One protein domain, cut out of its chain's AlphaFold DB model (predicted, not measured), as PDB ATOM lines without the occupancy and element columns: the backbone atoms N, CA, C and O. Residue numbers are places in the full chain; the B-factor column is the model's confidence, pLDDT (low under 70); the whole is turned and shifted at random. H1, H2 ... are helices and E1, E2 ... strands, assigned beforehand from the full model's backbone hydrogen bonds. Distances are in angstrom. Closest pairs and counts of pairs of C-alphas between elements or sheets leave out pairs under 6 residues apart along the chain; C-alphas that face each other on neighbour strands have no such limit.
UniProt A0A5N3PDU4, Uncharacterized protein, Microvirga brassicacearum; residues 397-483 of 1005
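What this domain is: This is residues 397 to 483 of the 1005 residues of an uncharacterized protein of Microvirga brassicacearum (UniProt A0A5N3PDU4). Picture a small antiparallel sheet, order E3 E6 E5, with the one helix H1 along one face and a second antiparallel pair, E4 and E7, close by. Before them the chain makes a wide loop with E1, away from the other named elements, then returns as E2 beside H1. The printed part has 87 residues, with one named helix and seven named strands: E1 E2 E3 E4 E5 E6 H1 E7. Under half of the residues are in named elements, of mixed class; the whole is compact, radius of gyration of the C-alphas 13.5 A, spanning 48 by 27 by 18 A.

How they stand to each other: Start at Ile 397: residues 397 to 398 pair antiparallel with residues 421 to 422 of E2, residues 421 to 423. E1, residues 404 to 407, is apart from E2. E3, residues 429 to 435, is antiparallel to E6, residues 457 to 462; find N 431 and O 460, 2.9 A apart. E5, residues 450 to 452, forms a hairpin with E6; look at N 450 and O 459, 2.8 A. H1, residues 464 to 473, is on this sheet, making two layers, helix over sheet; its closest C-alphas to E6 are Val 467 and Ile 460, 6.7 A. In H1 every O i to N i+4 pair is within hydrogen-bond range. E4, residues 441 to 444, is antiparallel to E7, residues 475 to 478, with N 442 and O 477 at 2.8 A.

Where its parts are: Find C-alpha 404 at (74.295, 114.845, 61.406), where E1 begins. E3 measures 19.9 A, E6 17.0 A and H1 14.1 A. E7 ends at C-alpha 478, (69.092, 111.935, 45.609).

The domain as a whole: The link E1 to E2 is long; the printed part has no cut. Residues 482 to 483 are under pLDDT 70.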
ATOM      1  N   ILE A 397      60.589 112.937  70.224       90.81
ATOM      2  CA  ILE A 397      61.542 112.563  69.160       90.81
ATOM      3  C   ILE A 397      62.980 112.576  69.703       90.81
ATOM      4  O   ILE A 397      63.521 113.625  70.057       90.81
ATOM      5  N   GLY A 398      63.643 111.420  69.687       85.75
ATOM      6  CA  GLY A 398      65.042 111.255  70.089       85.75
ATOM      7  C   GLY A 398      65.992 110.879  68.943       85.75
ATOM      8  O   GLY A 398      65.650 110.904  67.762       85.75
ATOM      9  N   GLY A 399      67.234 110.540  69.298       78.06
ATOM     10  CA  GLY A 399      68.241 110.008  68.366       78.06
ATOM     11  C   GLY A 399      69.120 111.033  67.635       78.06
ATOM     12  O   GLY A 399      70.275 110.736  67.340       78.06
ATOM     13  N   ALA A 400      68.637 112.262  67.413       78.38
ATOM     14  CA  ALA A 400      69.367 113.317  66.692       78.38
ATOM     15  C   ALA A 400      69.442 114.640  67.485       78.38
ATOM     16  O   ALA A 400      68.926 115.673  67.063       78.38
ATOM     17  N   ALA A 401      70.079 114.617  68.662       75.94
ATOM     18  CA  ALA A 401      70.217 115.788  69.546       75.94
ATOM     19  C   ALA A 401      71.307 116.803  69.115       75.94
ATOM     20  O   ALA A 401      71.466 117.850  69.740       75.94
ATOM     21  N   ALA A 402      72.075 116.492  68.069       82.00
ATOM     22  CA  ALA A 402      73.070 117.370  67.453       82.00
ATOM     23  C   ALA A 402      73.109 117.114  65.930       82.00
ATOM     24  O   ALA A 402      72.692 116.032  65.515       82.00
ATOM     25  N   PRO A 403      73.608 118.056  65.101       87.25
ATOM     26  CA  PRO A 403      73.601 117.913  63.644       87.25
ATOM     27  C   PRO A 403      74.367 116.695  63.103       87.25
ATOM     28  O   PRO A 403      75.488 116.411  63.533       87.25
ATOM     29  N   ILE A 404      73.775 116.024  62.112       89.31
ATOM     30  CA  ILE A 404      74.295 114.845  61.406       89.31
ATOM     31  C   ILE A 404      74.248 115.107  59.892       89.31
ATOM     32  O   ILE A 404      73.231 115.566  59.366       89.31
ATOM     33  N   THR A 405      75.329 114.766  59.183       90.38
ATOM     34  CA  THR A 405      75.408 114.819  57.713       90.38
ATOM     35  C   THR A 405      76.049 113.542  57.168       90.38
ATOM     36  O   THR A 405      77.057 113.079  57.705       90.38
ATOM     37  N   ILE A 406      75.477 112.988  56.098       90.50
ATOM     38  CA  ILE A 406      75.982 111.826  55.341       90.50
ATOM     39  C   ILE A 406      76.380 112.299  53.934       90.50
ATOM     40  O   ILE A 406      75.763 113.229  53.435       90.50
ATOM     41  N   ALA A 407      77.372 111.685  53.283       88.69
ATOM     42  CA  ALA A 407      77.760 112.020  51.907       88.69
ATOM     43  C   ALA A 407      77.835 110.769  51.014       88.69
ATOM     44  O   ALA A 407      78.392 109.753  51.439       88.69
ATOM     45  N   ILE A 408      77.289 110.861  49.799       89.50
ATOM     46  CA  ILE A 408      77.102 109.774  48.820       89.50
ATOM     47  C   ILE A 408      77.255 110.287  47.368       89.50
ATOM     48  O   ILE A 408      77.186 111.492  47.134       89.50
ATOM     49  N   PRO A 409      77.460 109.410  46.369       84.56
ATOM     50  CA  PRO A 409      77.193 109.722  44.961       84.56
ATOM     51  C   PRO A 409      75.717 110.075  44.698       84.56
ATOM     52  O   PRO A 409      74.840 109.646  45.439       84.56
ATOM     53  N   ASP A 410      75.426 110.787  43.607       82.44
ATOM     54  CA  ASP A 410      74.064 111.104  43.127       82.44
ATOM     55  C   ASP A 410      73.353 109.927  42.423       82.44
ATOM     56  O   ASP A 410      72.318 110.094  41.791       82.44
ATOM     57  N   VAL A 411      73.931 108.730  42.541       81.31
ATOM     58  CA  VAL A 411      73.445 107.455  41.990       81.31
ATOM     59  C   VAL A 411      73.485 106.321  43.034       81.31
ATOM     60  O   VAL A 411      73.460 105.140  42.683       81.31
ATOM     61  N   GLU A 412      73.592 106.662  44.323       86.69
ATOM     62  CA  GLU A 412      73.520 105.737  45.463       86.69
ATOM     63  C   GLU A 412      72.515 106.251  46.513       86.69
ATOM     64  O   GLU A 412      72.254 107.445  46.591       86.69
ATOM     65  N   VAL A 413      71.977 105.361  47.357       90.44
ATOM     66  CA  VAL A 413      70.967 105.711  48.379       90.44
ATOM     67  C   VAL A 413      71.561 105.885  49.782       90.44
ATOM     68  O   VAL A 413      72.426 105.120  50.217       90.44
ATOM     69  N   ALA A 414      71.042 106.853  50.538       90.00
ATOM     70  CA  ALA A 414      71.380 107.109  51.938       90.00
ATOM     71  C   ALA A 414      70.349 106.512  52.919       90.00
ATOM     72  O   ALA A 414      69.180 106.322  52.592       90.00
ATOM     73  N   THR A 415      70.772 106.282  54.168       92.81
ATOM     74  CA  THR A 415      69.923 105.850  55.305       92.81
ATOM     75  C   THR A 415      69.957 106.884  56.451       92.81
ATOM     76  O   THR A 415      70.479 106.604  57.532       92.81
ATOM     77  N   PRO A 416      69.461 108.120  56.234       91.81
ATOM     78  CA  PRO A 416      69.695 109.245  57.148       91.81
ATOM     79  C   PRO A 416      69.029 109.121  58.527       91.81
ATOM     80  O   PRO A 416      69.514 109.716  59.489       91.81
ATOM     81  N   PHE A 417      67.956 108.337  58.658       94.31
ATOM     82  CA  PHE A 417      67.120 108.290  59.866       94.31
ATOM     83  C   PHE A 417      67.412 107.114  60.812       94.31
ATOM     84  O   PHE A 417      66.772 106.991  61.854       94.31
ATOM     85  N   ALA A 418      68.411 106.276  60.511       89.31
ATOM     86  CA  ALA A 418      68.684 105.014  61.215       89.31
ATOM     87  C   ALA A 418      69.004 105.127  62.727       89.31
ATOM     88  O   ALA A 418      69.099 104.109  63.410       89.31
ATOM     89  N   GLY A 419      69.192 106.341  63.257       87.69
ATOM     90  CA  GLY A 419      69.385 106.608  64.688       87.69
ATOM     91  C   GLY A 419      68.182 107.219  65.420       87.69
ATOM     92  O   GLY A 419      68.260 107.371  66.635       87.69
ATOM     93  N   VAL A 420      67.106 107.599  64.718       93.19
ATOM     94  CA  VAL A 420      65.941 108.312  65.284       93.19
ATOM     95  C   VAL A 420      65.136 107.397  66.209       93.19
ATOM     96  O   VAL A 420      64.945 106.221  65.902       93.19
ATOM     97  N   THR A 421      64.633 107.929  67.324       92.50
ATOM     98  CA  THR A 421      63.731 107.206  68.238       92.50
ATOM     99  C   THR A 421      62.424 107.961  68.438       92.50
ATOM    100  O   THR A 421      62.437 109.189  68.431       92.50
ATOM    101  N   ILE A 422      61.319 107.241  68.636       91.62
ATOM    102  CA  ILE A 422      59.979 107.799  68.874       91.62
ATOM    103  C   ILE A 422      59.397 107.115  70.112       91.62
ATOM    104  O   ILE A 422      59.417 105.885  70.192       91.62
ATOM    105  N   THR A 423      58.901 107.893  71.071       86.94
ATOM    106  CA  THR A 423      58.304 107.385  72.318       86.94
ATOM    107  C   THR A 423      57.062 108.177  72.689       86.94
ATOM    108  O   THR A 423      57.093 109.405  72.675       86.94
ATOM    109  N   ASP A 424      55.997 107.448  73.009       84.56
ATOM    110  CA  ASP A 424      54.642 107.939  73.253       84.56
ATOM    111  C   ASP A 424      53.822 106.831  73.953       84.56
ATOM    112  O   ASP A 424      54.238 105.664  73.903       84.56
ATOM    113  N   ASP A 425      52.695 107.160  74.591       80.44
ATOM    114  CA  ASP A 425      51.784 106.198  75.232       80.44
ATOM    115  C   ASP A 425      50.384 106.081  74.590       80.44
ATOM    116  O   ASP A 425      49.606 105.209  74.996       80.44
ATOM    117  N   SER A 426      50.086 106.838  73.525       80.94
ATOM    118  CA  SER A 426      48.843 106.699  72.756       80.94
ATOM    119  C   SER A 426      48.792 105.421  71.897       80.94
ATOM    120  O   SER A 426      49.825 104.871  71.499       80.94
ATOM    121  N   PRO A 427      47.584 104.944  71.516       80.69
ATOM    122  CA  PRO A 427      47.415 103.763  70.663       80.69
ATOM    123  C   PRO A 427      48.121 103.841  69.299       80.69
ATOM    124  O   PRO A 427      48.565 102.813  68.782       80.69
ATOM    125  N   THR A 428      48.232 105.038  68.712       86.81
ATOM    126  CA  THR A 428      49.024 105.288  67.498       86.81
ATOM    127  C   THR A 428      49.630 106.685  67.500       86.81
ATOM    128  O   THR A 428      48.974 107.631  67.920       86.81
ATOM    129  N   VAL A 429      50.806 106.828  66.893       92.19
ATOM    130  CA  VAL A 429      51.416 108.112  66.526       92.19
ATOM    131  C   VAL A 429      51.490 108.257  65.008       92.19
ATOM    132  O   VAL A 429      51.627 107.271  64.280       92.19
ATOM    133  N   THR A 430      51.440 109.497  64.531       94.75
ATOM    134  CA  THR A 430      51.712 109.905  63.152       94.75
ATOM    135  C   THR A 430      53.032 110.665  63.104       94.75
ATOM    136  O   THR A 430      53.152 111.742  63.683       94.75
ATOM    137  N   VAL A 431      54.026 110.128  62.396       96.19
ATOM    138  CA  VAL A 431      55.293 110.821  62.116       96.19
ATOM    139  C   VAL A 431      55.276 111.350  60.689       96.19
ATOM    140  O   VAL A 431      54.970 110.610  59.755       96.19
ATOM    141  N   THR A 432      55.666 112.613  60.534       96.19
ATOM    142  CA  THR A 432      55.823 113.295  59.245       96.19
ATOM    143  C   THR A 432      57.268 113.763  59.088       96.19
ATOM    144  O   THR A 432      57.810 114.435  59.963       96.19
ATOM    145  N   ILE A 433      57.898 113.408  57.969       95.75
ATOM    146  CA  ILE A 433      59.264 113.784  57.597       95.75
ATOM    147  C   ILE A 433      59.205 114.589  56.301       95.75
ATOM    148  O   ILE A 433      58.838 114.054  55.256       95.75
ATOM    149  N   THR A 434      59.610 115.853  56.361       94.94
ATOM    150  CA  THR A 434      59.642 116.773  55.216       94.94
ATOM    151  C   THR A 434      61.086 117.124  54.867       94.94
ATOM    152  O   THR A 434      61.869 117.524  55.736       94.94
ATOM    153  N   MET A 435      61.452 116.976  53.594       93.50
ATOM    154  CA  MET A 435      62.734 117.438  53.048       93.50
ATOM    155  C   MET A 435      62.702 118.935  52.704       93.50
ATOM    156  O   MET A 435      61.651 119.490  52.398       93.50
ATOM    157  N   GLY A 436      63.859 119.596  52.774       87.19
ATOM    158  CA  GLY A 436      63.980 121.050  52.607       87.19
ATOM    159  C   GLY A 436      63.693 121.563  51.193       87.19
ATOM    160  O   GLY A 436      63.190 122.675  51.055       87.19
ATOM    161  N   ASP A 437      63.978 120.756  50.170       88.75
ATOM    162  CA  ASP A 437      63.570 120.985  48.782       88.75
ATOM    163  C   ASP A 437      63.172 119.630  48.160       88.75
ATOM    164  O   ASP A 437      63.995 118.712  48.161       88.75
ATOM    165  N   PRO A 438      61.934 119.446  47.658       86.69
ATOM    166  CA  PRO A 438      61.528 118.219  46.964       86.69
ATOM    167  C   PRO A 438      62.301 117.952  45.663       86.69
ATOM    168  O   PRO A 438      62.294 116.827  45.174       86.69
ATOM    169  N   GLY A 439      62.974 118.955  45.089       86.00
ATOM    170  CA  GLY A 439      63.817 118.793  43.903       86.00
ATOM    171  C   GLY A 439      65.126 118.041  44.159       86.00
ATOM    172  O   GLY A 439      65.709 117.518  43.212       86.00
ATOM    173  N   ASP A 440      65.571 117.943  45.416       87.81
ATOM    174  CA  ASP A 440      66.847 117.324  45.802       87.81
ATOM    175  C   ASP A 440      66.859 115.783  45.724       87.81
ATOM    176  O   ASP A 440      67.937 115.186  45.776       87.81
ATOM    177  N   GLY A 441      65.699 115.119  45.650       89.44
ATOM    178  CA  GLY A 441      65.609 113.658  45.564       89.44
ATOM    179  C   GLY A 441      64.243 113.089  45.939       89.44
ATOM    180  O   GLY A 441      63.238 113.793  45.958       89.44
ATOM    181  N   ALA A 442      64.214 111.804  46.284       93.06
ATOM    182  CA  ALA A 442      63.021 111.079  46.699       93.06
ATOM    183  C   ALA A 442      63.249 110.248  47.970       93.06
ATOM    184  O   ALA A 442      64.334 109.707  48.199       93.06
ATOM    185  N   PHE A 443      62.204 110.069  48.782       95.12
ATOM    186  CA  PHE A 443      62.220 109.029  49.810       95.12
ATOM    187  C   PHE A 443      61.944 107.653  49.194       95.12
ATOM    188  O   PHE A 443      61.051 107.476  48.362       95.12
ATOM    189  N   THR A 444      62.704 106.658  49.636       91.00
ATOM    190  CA  THR A 444      62.606 105.257  49.215       91.00
ATOM    191  C   THR A 444      62.562 104.342  50.444       91.00
ATOM    192  O   THR A 444      62.692 104.789  51.582       91.00
ATOM    193  N   HIS A 445      62.293 103.045  50.250       91.69
ATOM    194  CA  HIS A 445      62.053 102.094  51.353       91.69
ATOM    195  C   HIS A 445      60.893 102.502  52.298       91.69
ATOM    196  O   HIS A 445      60.951 102.308  53.507       91.69
ATOM    197  N   LEU A 446      59.807 103.039  51.728       91.12
ATOM    198  CA  LEU A 446      58.683 103.686  52.433       91.12
ATOM    199  C   LEU A 446      57.932 102.824  53.476       91.12
ATOM    200  O   LEU A 446      57.159 103.353  54.279       91.12
ATOM    201  N   GLY A 447      58.116 101.501  53.474       87.75
ATOM    202  CA  GLY A 447      57.423 100.590  54.387       87.75
ATOM    203  C   GLY A 447      55.903 100.628  54.200       87.75
ATOM    204  O   GLY A 447      55.404 100.273  53.135       87.75
ATOM    205  N   ALA A 448      55.183 101.044  55.246       86.88
ATOM    206  CA  ALA A 448      53.730 101.245  55.236       86.88
ATOM    207  C   ALA A 448      53.310 102.733  55.189       86.88
ATOM    208  O   ALA A 448      52.117 103.025  55.226       86.88
ATOM    209  N   GLY A 449      54.268 103.666  55.133       89.75
ATOM    210  CA  GLY A 449      53.994 105.102  55.078       89.75
ATOM    211  C   GLY A 449      53.671 105.600  53.670       89.75
ATOM    212  O   GLY A 449      54.123 105.036  52.671       89.75
ATOM    213  N   ALA A 450      52.906 106.685  53.600       92.81
ATOM    214  CA  ALA A 450      52.642 107.421  52.373       92.81
ATOM    215  C   ALA A 450      53.775 108.419  52.093       92.81
ATOM    216  O   ALA A 450      54.369 108.972  53.015       92.81
ATOM    217  N   TYR A 451      54.057 108.679  50.816       95.12
ATOM    218  CA  TYR A 451      55.014 109.699  50.390       95.12
ATOM    219  C   TYR A 451      54.375 110.587  49.324       95.12
ATOM    220  O   TYR A 451      54.010 110.103  48.250       95.12
ATOM    221  N   ASP A 452      54.244 111.879  49.621       93.50
ATOM    222  CA  ASP A 452      53.968 112.896  48.614       93.50
ATOM    223  C   ASP A 452      55.299 113.367  48.018       93.50
ATOM    224  O   ASP A 452      56.072 114.100  48.643       93.50
ATOM    225  N   PHE A 453      55.544 112.921  46.786       86.50
ATOM    226  CA  PHE A 453      56.704 113.284  45.980       86.50
ATOM    227  C   PHE A 453      56.789 114.794  45.703       86.50
ATOM    228  O   PHE A 453      57.879 115.358  45.721       86.50
ATOM    229  N   TRP A 454      55.659 115.475  45.493       87.69
ATOM    230  CA  TRP A 454      55.634 116.901  45.151       87.69
ATOM    231  C   TRP A 454      55.793 117.798  46.379       87.69
ATOM    232  O   TRP A 454      56.393 118.866  46.282       87.69
ATOM    233  N   ALA A 455      55.285 117.361  47.533       86.25
ATOM    234  CA  ALA A 455      55.485 118.036  48.815       86.25
ATOM    235  C   ALA A 455      56.768 117.593  49.548       86.25
ATOM    236  O   ALA A 455      57.015 118.051  50.665       86.25
ATOM    237  N   GLY A 456      57.558 116.673  48.978       90.00
ATOM    238  CA  GLY A 456      58.776 116.140  49.597       90.00
ATOM    239  C   GLY A 456      58.548 115.556  50.998       90.00
ATOM    240  O   GLY A 456      59.404 115.678  51.876       90.00
ATOM    241  N   THR A 457      57.361 114.995  51.242       94.19
ATOM    242  CA  THR A 457      56.867 114.715  52.595       94.19
ATOM    243  C   THR A 457      56.403 113.269  52.732       94.19
ATOM    244  O   THR A 457      55.496 112.816  52.034       94.19
ATOM    245  N   TYR A 458      57.041 112.540  53.644       96.25
ATOM    246  CA  TYR A 458      56.693 111.178  54.041       96.25
ATOM    247  C   TYR A 458      55.900 111.199  55.348       96.25
ATOM    248  O   TYR A 458      56.348 111.802  56.319       96.25
ATOM    249  N   THR A 459      54.764 110.505  55.401       95.12
ATOM    250  CA  THR A 459      53.915 110.407  56.595       95.12
ATOM    251  C   THR A 459      53.552 108.952  56.870       95.12
ATOM    252  O   THR A 459      53.110 108.228  55.974       95.12
ATOM    253  N   ILE A 460      53.702 108.511  58.120       95.62
ATOM    254  CA  ILE A 460      53.305 107.173  58.572       95.62
ATOM    255  C   ILE A 460      52.572 107.242  59.914       95.62
ATOM    256  O   ILE A 460      53.017 107.932  60.828       95.62
ATOM    257  N   THR A 461      51.484 106.477  60.034       93.81
ATOM    258  CA  THR A 461      50.686 106.331  61.261       93.81
ATOM    259  C   THR A 461      50.675 104.871  61.716       93.81
ATOM    260  O   THR A 461      50.536 103.965  60.893       93.81
ATOM    261  N   GLY A 462      50.813 104.630  63.019       92.31
ATOM    262  CA  GLY A 462      50.789 103.293  63.625       92.31
ATOM    263  C   GLY A 462      51.260 103.317  65.078       92.31
ATOM    264  O   GLY A 462      51.470 104.390  65.636       92.31
ATOM    265  N   ASP A 463      51.451 102.155  65.705       91.94
ATOM    266  CA  ASP A 463      52.042 102.110  67.050       91.94
ATOM    267  C   ASP A 463      53.485 102.654  67.042       91.94
ATOM    268  O   ASP A 463      54.210 102.513  66.050       91.94
ATOM    269  N   ALA A 464      53.925 103.246  68.155       88.25
ATOM    270  CA  ALA A 464      55.231 103.905  68.242       88.25
ATOM    271  C   ALA A 464      56.424 102.979  67.917       88.25
ATOM    272  O   ALA A 464      57.431 103.443  67.380       88.25
ATOM    273  N   THR A 465      56.322 101.665  68.167       90.62
ATOM    274  CA  THR A 465      57.404 100.712  67.855       90.62
ATOM    275  C   THR A 465      57.484 100.440  66.353       90.62
ATOM    276  O   THR A 465      58.577 100.483  65.780       90.62
ATOM    277  N   SER A 466      56.347 100.200  65.697       91.81
ATOM    278  CA  SER A 466      56.268 100.006  64.244       91.81
ATOM    279  C   SER A 466      56.635 101.276  63.475       91.81
ATOM    280  O   SER A 466      57.383 101.204  62.499       91.81
ATOM    281  N   VAL A 467      56.174 102.442  63.939       93.81
ATOM    282  CA  VAL A 467      56.510 103.749  63.351       93.81
ATOM    283  C   VAL A 467      58.003 104.039  63.483       93.81
ATOM    284  O   VAL A 467      58.643 104.355  62.481       93.81
ATOM    285  N   GLN A 468      58.602 103.845  64.664       94.44
ATOM    286  CA  GLN A 468      60.050 103.996  64.842       94.44
ATOM    287  C   GLN A 468      60.842 103.062  63.912       94.44
ATOM    288  O   GLN A 468      61.815 103.495  63.295       94.44
ATOM    289  N   ALA A 469      60.433 101.796  63.783       91.69
ATOM    290  CA  ALA A 469      61.112 100.829  62.922       91.69
ATOM    291  C   ALA A 469      61.040 101.209  61.431       91.69
ATOM    292  O   ALA A 469      62.025 101.043  60.711       91.69
ATOM    293  N   ALA A 470      59.907 101.749  60.971       92.81
ATOM    294  CA  ALA A 470      59.755 102.255  59.608       92.81
ATOM    295  C   ALA A 470      60.595 103.519  59.364       92.81
ATOM    296  O   ALA A 470      61.323 103.583  58.375       92.81
ATOM    297  N   VAL A 471      60.569 104.483  60.294       94.25
ATOM    298  CA  VAL A 471      61.385 105.708  60.231       94.25
ATOM    299  C   VAL A 471      62.877 105.374  60.168       94.25
ATOM    300  O   VAL A 471      63.575 105.896  59.306       94.25
ATOM    301  N   GLN A 472      63.371 104.454  61.003       94.06
ATOM    302  CA  GLN A 472      64.777 104.021  60.980       94.06
ATOM    303  C   GLN A 472      65.182 103.298  59.682       94.06
ATOM    304  O   GLN A 472      66.365 103.288  59.337       94.06
ATOM    305  N   ALA A 473      64.228 102.687  58.972       93.38
ATOM    306  CA  ALA A 473      64.464 101.976  57.716       93.38
ATOM    307  C   ALA A 473      64.335 102.865  56.463       93.38
ATOM    308  O   ALA A 473      64.768 102.447  55.387       93.38
ATOM    309  N   LEU A 474      63.758 104.066  56.591       95.69
ATOM    310  CA  LEU A 474      63.498 104.982  55.482       95.69
ATOM    311  C   LEU A 474      64.803 105.441  54.809       95.69
ATOM    312  O   LEU A 474      65.776 105.830  55.466       95.69
ATOM    313  N   GLN A 475      64.811 105.397  53.479       95.38
ATOM    314  CA  GLN A 475      65.955 105.726  52.632       95.38
ATOM    315  C   GLN A 475      65.720 107.032  51.870       95.38
ATOM    316  O   GLN A 475      64.583 107.451  51.657       95.38
ATOM    317  N   PHE A 476      66.811 107.676  51.465       94.88
ATOM    318  CA  PHE A 476      66.802 108.861  50.612       94.88
ATOM    319  C   PHE A 476      67.639 108.588  49.362       94.88
ATOM    320  O   PHE A 476      68.791 108.164  49.469       94.88
ATOM    321  N   ASP A 477      67.040 108.808  48.199       92.88
ATOM    322  CA  ASP A 477      67.599 108.593  46.866       92.88
ATOM    323  C   ASP A 477      67.719 109.976  46.198       92.88
ATOM    324  O   ASP A 477      66.688 110.588  45.912       92.88
ATOM    325  N   PRO A 478      68.925 110.559  46.072       91.38
ATOM    326  CA  PRO A 478      69.092 111.935  45.609       91.38
ATOM    327  C   PRO A 478      68.728 112.100  44.127       91.38
ATOM    328  O   PRO A 478      68.802 111.159  43.339       91.38
ATOM    329  N   THR A 479      68.397 113.326  43.722       88.25
ATOM    330  CA  THR A 479      68.228 113.664  42.308       88.25
ATOM    331  C   THR A 479      69.579 113.605  41.600       88.25
ATOM    332  O   THR A 479      70.500 114.374  41.875       88.25
ATOM    333  N   ASP A 480      69.651 112.678  40.657       82.38
ATOM    334  CA  ASP A 480      70.681 112.527  39.637       82.38
ATOM    335  C   ASP A 480      70.805 113.800  38.777       82.38
ATOM    336  O   ASP A 480      69.846 114.204  38.110       82.38
ATOM    337  N   HIS A 481      71.981 114.436  38.776       77.81
ATOM    338  CA  HIS A 481      72.220 115.712  38.089       77.81
ATOM    339  C   HIS A 481      73.301 115.586  36.994       77.81
ATOM    340  O   HIS A 481      74.416 116.096  37.154       77.81
ATOM    341  N   PRO A 482      72.987 114.977  35.830       66.31
ATOM    342  CA  PRO A 482      73.945 114.796  34.732       66.31
ATOM    343  C   PRO A 482      74.401 116.118  34.086       66.31
ATOM    344  O   PRO A 482      75.461 116.160  33.461       66.31
ATOM    345  N   ASP A 483      73.635 117.198  34.270       67.25
ATOM    346  CA  ASP A 483      73.952 118.554  33.797       67.25
ATOM    347  C   ASP A 483      75.113 119.210  34.571       67.25
ATOM    348  O   ASP A 483      75.693 120.209  34.130       67.25
TER     349      ASP A 483